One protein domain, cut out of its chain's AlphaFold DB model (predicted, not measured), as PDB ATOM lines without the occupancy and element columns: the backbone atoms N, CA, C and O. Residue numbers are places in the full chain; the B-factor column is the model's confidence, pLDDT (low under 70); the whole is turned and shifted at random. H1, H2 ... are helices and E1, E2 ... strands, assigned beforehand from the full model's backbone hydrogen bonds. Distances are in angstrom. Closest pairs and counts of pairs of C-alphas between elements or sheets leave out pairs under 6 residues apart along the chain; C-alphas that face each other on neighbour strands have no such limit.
ATOM      1  N   VAL A  64     338.876 292.200 543.017       91.44
ATOM      2  CA  VAL A  64     339.392 292.875 541.823       91.44
ATOM      3  C   VAL A  64     339.983 291.849 540.866       91.44
ATOM      4  O   VAL A  64     340.413 290.778 541.280       91.44
ATOM      5  N   THR A  65     339.971 292.139 539.567       91.94
ATOM      6  CA  THR A  65     340.537 291.239 538.549       91.94
ATOM      7  C   THR A  65     341.686 291.935 537.840       91.94
ATOM      8  O   THR A  65     341.506 293.030 537.309       91.94
ATOM      9  N   HIS A  66     342.847 291.287 537.805       90.75
ATOM     10  CA  HIS A  66     344.033 291.752 537.097       90.75
ATOM     11  C   HIS A  66     344.600 290.590 536.275       90.75
ATOM     12  O   HIS A  66     344.734 289.486 536.792       90.75
ATOM     13  N   GLU A  67     344.838 290.812 534.980       89.19
ATOM     14  CA  GLU A  67     345.366 289.797 534.046       89.19
ATOM     15  C   GLU A  67     344.611 288.449 534.051       89.19
ATOM     16  O   GLU A  67     345.180 287.378 533.871       89.19
ATOM     17  N   GLY A  68     343.291 288.488 534.264       87.81
ATOM     18  CA  GLY A  68     342.449 287.286 534.317       87.81
ATOM     19  C   GLY A  68     342.495 286.527 535.649       87.81
ATOM     20  O   GLY A  68     341.751 285.561 535.815       87.81
ATOM     21  N   VAL A  69     343.290 286.985 536.619       90.44
ATOM     22  CA  VAL A  69     343.332 286.459 537.986       90.44
ATOM     23  C   VAL A  69     342.481 287.339 538.899       90.44
ATOM     24  O   VAL A  69     342.567 288.568 538.874       90.44
ATOM     25  N   GLN A  70     341.628 286.708 539.704       92.25
ATOM     26  CA  GLN A  70     340.826 287.396 540.714       92.25
ATOM     27  C   GLN A  70     341.609 287.496 542.023       92.25
ATOM     28  O   GLN A  70     342.187 286.509 542.475       92.25
ATOM     29  N   TYR A  71     341.585 288.668 542.648       92.56
ATOM     30  CA  TYR A  71     342.230 288.954 543.921       92.56
ATOM     31  C   TYR A  71     341.209 289.509 544.916       92.56
ATOM     32  O   TYR A  71     340.511 290.480 544.629       92.56
ATOM     33  N   GLN A  72     341.137 288.903 546.096       91.56
ATOM     34  CA  GLN A  72     340.394 289.406 547.242       91.56
ATOM     35  C   GLN A  72     341.226 290.484 547.934       91.56
ATOM     36  O   GLN A  72     342.384 290.250 548.291       91.56
ATOM     37  N   VAL A  73     340.633 291.659 548.142       91.94
ATOM     38  CA  VAL A  73     341.252 292.696 548.969       91.94
ATOM     39  C   VAL A  73     341.112 292.292 550.436       91.94
ATOM     40  O   VAL A  73     340.010 291.964 550.881       91.94
ATOM     41  N   ASN A  74     342.219 292.313 551.178       89.56
ATOM     42  CA  ASN A  74     342.280 291.861 552.573       89.56
ATOM     43  C   ASN A  74     341.977 292.976 553.591       89.56
ATOM     44  O   ASN A  74     341.606 292.685 554.726       89.56
ATOM     45  N   CYS A  75     342.117 294.248 553.196       87.06
ATOM     46  CA  CYS A  75     341.963 295.403 554.086       87.06
ATOM     47  C   CYS A  75     341.026 296.466 553.495       87.06
ATOM     48  O   CYS A  75     341.077 296.761 552.305       87.06
ATOM     49  N   ALA A  76     340.208 297.113 554.333       88.12
ATOM     50  CA  ALA A  76     339.309 298.190 553.894       88.12
ATOM     51  C   ALA A  76     340.046 299.487 553.516       88.12
ATOM     52  O   ALA A  76     339.538 300.271 552.710       88.12
ATOM     53  N   LYS A  77     341.210 299.720 554.131       90.56
ATOM     54  CA  LYS A  77     342.104 300.852 553.888       90.56
ATOM     55  C   LYS A  77     343.552 300.392 554.007       90.56
ATOM     56  O   LYS A  77     343.833 299.492 554.799       90.56
ATOM     57  N   PHE A  78     344.436 300.994 553.230       91.12
ATOM     58  CA  PHE A  78     345.867 300.725 553.231       91.12
ATOM     59  C   PHE A  78     346.624 301.945 552.699       91.12
ATOM     60  O   PHE A  78     346.065 302.743 551.952       91.12
ATOM     61  N   GLN A  79     347.898 302.072 553.054       91.50
ATOM     62  CA  GLN A  79     348.741 303.146 552.539       91.50
ATOM     63  C   GLN A  79     349.175 302.834 551.103       91.50
ATOM     64  O   GLN A  79     349.561 301.700 550.794       91.50
ATOM     65  N   HIS A  80     349.108 303.828 550.220       90.31
ATOM     66  CA  HIS A  80     349.573 303.684 548.848       90.31
ATOM     67  C   HIS A  80     351.074 303.326 548.852       90.31
ATOM     68  O   HIS A  80     351.871 303.974 549.522       90.31
ATOM     69  N   PRO A  81     351.519 302.318 548.088       85.62
ATOM     70  CA  PRO A  81     352.903 301.826 548.149       85.62
ATOM     71  C   PRO A  81     353.963 302.799 547.596       85.62
ATOM     72  O   PRO A  81     355.154 302.504 547.650       85.62
ATOM     73  N   GLU A  82     353.536 303.915 547.005       87.12
ATOM     74  CA  GLU A  82     354.398 304.953 546.396       87.12
ATOM     75  C   GLU A  82     353.985 306.387 546.723       87.12
ATOM     76  O   GLU A  82     354.699 307.326 546.385       87.12
ATOM     77  N   LYS A  83     352.833 306.567 547.369       83.50
ATOM     78  CA  LYS A  83     352.308 307.876 547.750       83.50
ATOM     79  C   LYS A  83     352.044 307.811 549.243       83.50
ATOM     80  O   LYS A  83     351.593 306.782 549.732       83.50
ATOM     81  N   ASP A  84     352.311 308.880 549.973       85.06
ATOM     82  CA  ASP A  84     352.007 308.931 551.405       85.06
ATOM     83  C   ASP A  84     350.517 309.269 551.612       85.06
ATOM     84  O   ASP A  84     350.146 310.297 552.169       85.06
ATOM     85  N   GLU A  85     349.648 308.444 551.025       90.25
ATOM     86  CA  GLU A  85     348.201 308.640 550.998       90.25
ATOM     87  C   GLU A  85     347.484 307.349 551.397       90.25
ATOM     88  O   GLU A  85     347.839 306.253 550.951       90.25
ATOM     89  N   ASP A  86     346.441 307.481 552.216       90.31
ATOM     90  CA  ASP A  86     345.551 306.375 552.556       90.31
ATOM     91  C   ASP A  86     344.560 306.111 551.420       90.31
ATOM     92  O   ASP A  86     343.756 306.970 551.049       90.31
ATOM     93  N   VAL A  87     344.563 304.879 550.919       90.25
ATOM     94  CA  VAL A  87     343.657 304.409 549.874       90.25
ATOM     95  C   VAL A  87     342.658 303.431 550.462       90.25
ATOM     96  O   VAL A  87     342.972 302.572 551.286       90.25
ATOM     97  N   THR A  88     341.409 303.555 550.036       90.50
ATOM     98  CA  THR A  88     340.332 302.638 550.405       90.50
ATOM     99  C   THR A  88     340.196 301.506 549.391       90.50
ATOM    100  O   THR A  88     340.457 301.675 548.199       90.50
ATOM    101  N   ALA A  89     339.694 300.355 549.835       87.88
ATOM    102  CA  ALA A  89     339.440 299.223 548.946       87.88
ATOM    103  C   ALA A  89     338.487 299.574 547.785       87.88
ATOM    104  O   ALA A  89     338.620 299.025 546.699       87.88
ATOM    105  N   ALA A  90     337.555 300.514 547.987       86.31
ATOM    106  CA  ALA A  90     336.654 300.991 546.936       86.31
ATOM    107  C   ALA A  90     337.385 301.803 545.852       86.31
ATOM    108  O   ALA A  90     337.088 301.650 544.671       86.31
ATOM    109  N   GLN A  91     338.359 302.634 546.235       88.38
ATOM    110  CA  GLN A  91     339.183 303.391 545.284       88.38
ATOM    111  C   GLN A  91     340.070 302.462 544.453       88.38
ATOM    112  O   GLN A  91     340.214 302.672 543.252       88.38
ATOM    113  N   LEU A  92     340.579 301.386 545.060       89.56
ATOM    114  CA  LEU A  92     341.365 300.374 544.354       89.56
ATOM    115  C   LEU A  92     340.599 299.725 543.189       89.56
ATOM    116  O   LEU A  92     341.199 299.396 542.173       89.56
ATOM    117  N   VAL A  93     339.276 299.558 543.301       86.50
ATOM    118  CA  VAL A  93     338.454 298.994 542.211       86.50
ATOM    119  C   VAL A  93     338.478 299.888 540.964       86.50
ATOM    120  O   VAL A  93     338.397 299.380 539.845       86.50
ATOM    121  N   ALA A  94     338.593 301.205 541.141       88.12
ATOM    122  CA  ALA A  94     338.656 302.166 540.045       88.12
ATOM    123  C   ALA A  94     340.083 302.371 539.503       88.12
ATOM    124  O   ALA A  94     340.241 302.769 538.348       88.12
ATOM    125  N   ASP A  95     341.110 302.089 540.308       89.38
ATOM    126  CA  ASP A  95     342.509 302.371 539.989       89.38
ATOM    127  C   ASP A  95     343.270 301.112 539.535       89.38
ATOM    128  O   ASP A  95     343.781 300.316 540.328       89.38
ATOM    129  N   LYS A  96     343.353 300.938 538.210       89.75
ATOM    130  CA  LYS A  96     344.065 299.815 537.581       89.75
ATOM    131  C   LYS A  96     345.584 299.906 537.731       89.75
ATOM    132  O   LYS A  96     346.238 298.863 537.754       89.75
ATOM    133  N   GLU A  97     346.141 301.110 537.800       90.81
ATOM    134  CA  GLU A  97     347.587 301.299 537.945       90.81
ATOM    135  C   GLU A  97     348.017 300.877 539.347       90.81
ATOM    136  O   GLU A  97     348.915 300.049 539.499       90.81
ATOM    137  N   LEU A  98     347.284 301.331 540.366       90.94
ATOM    138  CA  LEU A  98     347.494 300.898 541.742       90.94
ATOM    139  C   LEU A  98     347.301 299.386 541.904       90.94
ATOM    140  O   LEU A  98     348.083 298.736 542.595       90.94
ATOM    141  N   LEU A  99     346.284 298.804 541.261       91.25
ATOM    142  CA  LEU A  99     346.076 297.357 541.285       91.25
ATOM    143  C   LEU A  99     347.291 296.598 540.736       91.25
ATOM    144  O   LEU A  99     347.767 295.669 541.388       91.25
ATOM    145  N   SER A 100     347.810 297.020 539.584       91.62
ATOM    146  CA  SER A 100     348.998 296.417 538.964       91.62
ATOM    147  C   SER A 100     350.198 296.507 539.911       91.62
ATOM    148  O   SER A 100     350.805 295.494 540.256       91.62
ATOM    149  N   LEU A 101     350.432 297.695 540.472       91.69
ATOM    150  CA  LEU A 101     351.519 297.963 541.407       91.69
ATOM    151  C   LEU A 101     351.455 297.095 542.675       91.69
ATOM    152  O   LEU A 101     352.480 296.613 543.161       91.69
ATOM    153  N   LEU A 102     350.257 296.879 543.231       90.81
ATOM    154  CA  LEU A 102     350.062 296.023 544.406       90.81
ATOM    155  C   LEU A 102     350.319 294.543 544.096       90.81
ATOM    156  O   LEU A 102     350.856 293.835 544.953       90.81
ATOM    157  N   VAL A 103     349.956 294.085 542.894       91.19
ATOM    158  CA  VAL A 103     350.244 292.724 542.419       91.19
ATOM    159  C   VAL A 103     351.751 292.542 542.218       91.19
ATOM    160  O   VAL A 103     352.320 291.580 542.738       91.19
ATOM    161  N   GLU A 104     352.417 293.490 541.554       90.88
ATOM    162  CA  GLU A 104     353.863 293.463 541.300       90.88
ATOM    163  C   GLU A 104     354.684 293.487 542.596       90.88
ATOM    164  O   GLU A 104     355.609 292.688 542.771       90.88
ATOM    165  N   LYS A 105     354.319 294.357 543.547       88.31
ATOM    166  CA  LYS A 105     355.024 294.491 544.833       88.31
ATOM    167  C   LYS A 105     354.704 293.388 545.840       88.31
ATOM    168  O   LYS A 105     355.348 293.343 546.886       88.31
ATOM    169  N   LYS A 106     353.735 292.506 545.563       84.00
ATOM    170  CA  LYS A 106     353.278 291.451 546.489       84.00
ATOM    171  C   LYS A 106     353.007 291.997 547.896       84.00
ATOM    172  O   LYS A 106     353.439 291.425 548.894       84.00
ATOM    173  N   SER A 107     352.287 293.113 547.973       81.44
ATOM    174  CA  SER A 107     352.107 293.907 549.200       81.44
ATOM    175  C   SER A 107     351.354 293.201 550.340       81.44
ATOM    176  O   SER A 107     351.205 293.770 551.417       81.44
ATOM    177  N   GLY A 108     350.821 291.994 550.116       85.69
ATOM    178  CA  GLY A 108     349.964 291.276 551.068       85.69
ATOM    179  C   GLY A 108     348.549 291.856 551.197       85.69
ATOM    180  O   GLY A 108     347.700 291.265 551.860       85.69
ATOM    181  N   ILE A 109     348.261 292.978 550.530       90.81
ATOM    182  CA  ILE A 109     346.933 293.613 550.498       90.81
ATOM    183  C   ILE A 109     345.953 292.802 549.635       90.81
ATOM    184  O   ILE A 109     344.743 292.842 549.864       90.81
ATOM    185  N   LEU A 110     346.481 292.047 548.669       92.75
ATOM    186  CA  LEU A 110     345.735 291.231 547.719       92.75
ATOM    187  C   LEU A 110     346.041 289.747 547.924       92.75
ATOM    188  O   LEU A 110     347.205 289.346 547.919       92.75
ATOM    189  N   SER A 111     344.994 288.933 548.033       90.88
ATOM    190  CA  SER A 111     345.087 287.470 548.051       90.88
ATOM    191  C   SER A 111     344.439 286.896 546.792       90.88
ATOM    192  O   SER A 111     343.286 287.231 546.524       90.88
ATOM    193  N   PRO A 112     345.107 286.030 546.011       91.00
ATOM    194  CA  PRO A 112     344.469 285.399 544.862       91.00
ATOM    195  C   PRO A 112     343.275 284.545 545.309       91.00
ATOM    196  O   PRO A 112     343.368 283.764 546.255       91.00
ATOM    197  N   VAL A 113     342.148 284.684 544.611       89.94
ATOM    198  CA  VAL A 113     340.943 283.882 544.837       89.94
ATOM    199  C   VAL A 113     341.118 282.560 544.104       89.94
ATOM    200  O   VAL A 113     340.833 282.442 542.911       89.94
TER     201      VAL A 113
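AT A GLANCE: This is residues 64 to 113 of the 116 residues of an uncharacterized protein of Nibribacter ruber (UniProt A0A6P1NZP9). Two small antiparallel sheets lie toward opposite ends of the domain, with two short helices, H1 and H2, meeting at a corner between them. One end is a sheet of three strands, E1, E2 and E5, with H2 running across one face, and the other end is the two-stranded hairpin of E3 and E4, with H1 following E4 in the chain with 0 residues between them. The printed part has 50 residues, with five named strands and two named helices in the order E1, E2, E3, E4, H1, H2, E5; the larger sheet has the order E1, E2, E5, and the class is mixed, helices and strands. The whole is compact, with a radius of gyration of the C-alphas of 9.7 A, and it spans 29 by 19 by 18 A, only just elongated.

HOW THE PARTS SIT: E1, residues 64 to 66, and E2, residues 69 to 73, form a hairpin, antiparallel at 143 degrees, with N 64 and O 71 2.9 A apart, within hydrogen-bond range. E5, residues 110 to 112, is the antiparallel neighbour of E2 at 138 degrees, with N 72 and O 111 at 2.8 A. The pairing is staggered: E2 pairs with E1 over residues 69 to 71 and with E5 over 71 to 73. E3, residues 77 to 79, and E4, residues 86 to 88, form a second hairpin, antiparallel at 146 degrees, with N 87 and O 78 at 2.8 A. E2 and E3 are apart. H1, residues 89 to 94, only grazes the larger sheet; its closest C-alphas to E1 are those of Val 93 and Val 64, 6.2 A apart. The closest C-alphas of H1 and E3 are those of Ala 89 and Lys 77, 5.8 A apart. H2, residues 96 to 104, is on the larger sheet at a height of 8.9 A, across the strands at 77 degrees to E1 on the local plane. It is only just over E1 and E2, with 3 of its C-alphas falling on each. H1 and H2 touch only at the corner, and only just, with 3 pairs of C-alphas within 8 A; the closest are those of Leu 92 and Leu 99, 6.4 A apart. They run opposite ways at a steep tilt of 62 degrees. Every O i to N i+4 pair is within hydrogen-bond range in H2, but 0 of 2 in H1, where 3 of 3 O i to N i+3 pairs are.

IN THESE COORDINATES: E1 begins at C-alpha 64, (339.392, 292.875, 541.823). E2 measures 12.8 A from first to last C-alpha, H1 9.4 A and H2 12.3 A. H2 begins at C-alpha 96, (344.065, 299.815, 537.581). E5 ends at C-alpha 112, (344.469, 285.399, 544.862).

THE WHOLE: The C-alphas farthest apart are those of Gly 68 and Asp 84, at 29.2 A. The printed part has no cut and no long link. Mean pLDDT of the printed part is 89.4, and no printed residue is under 70.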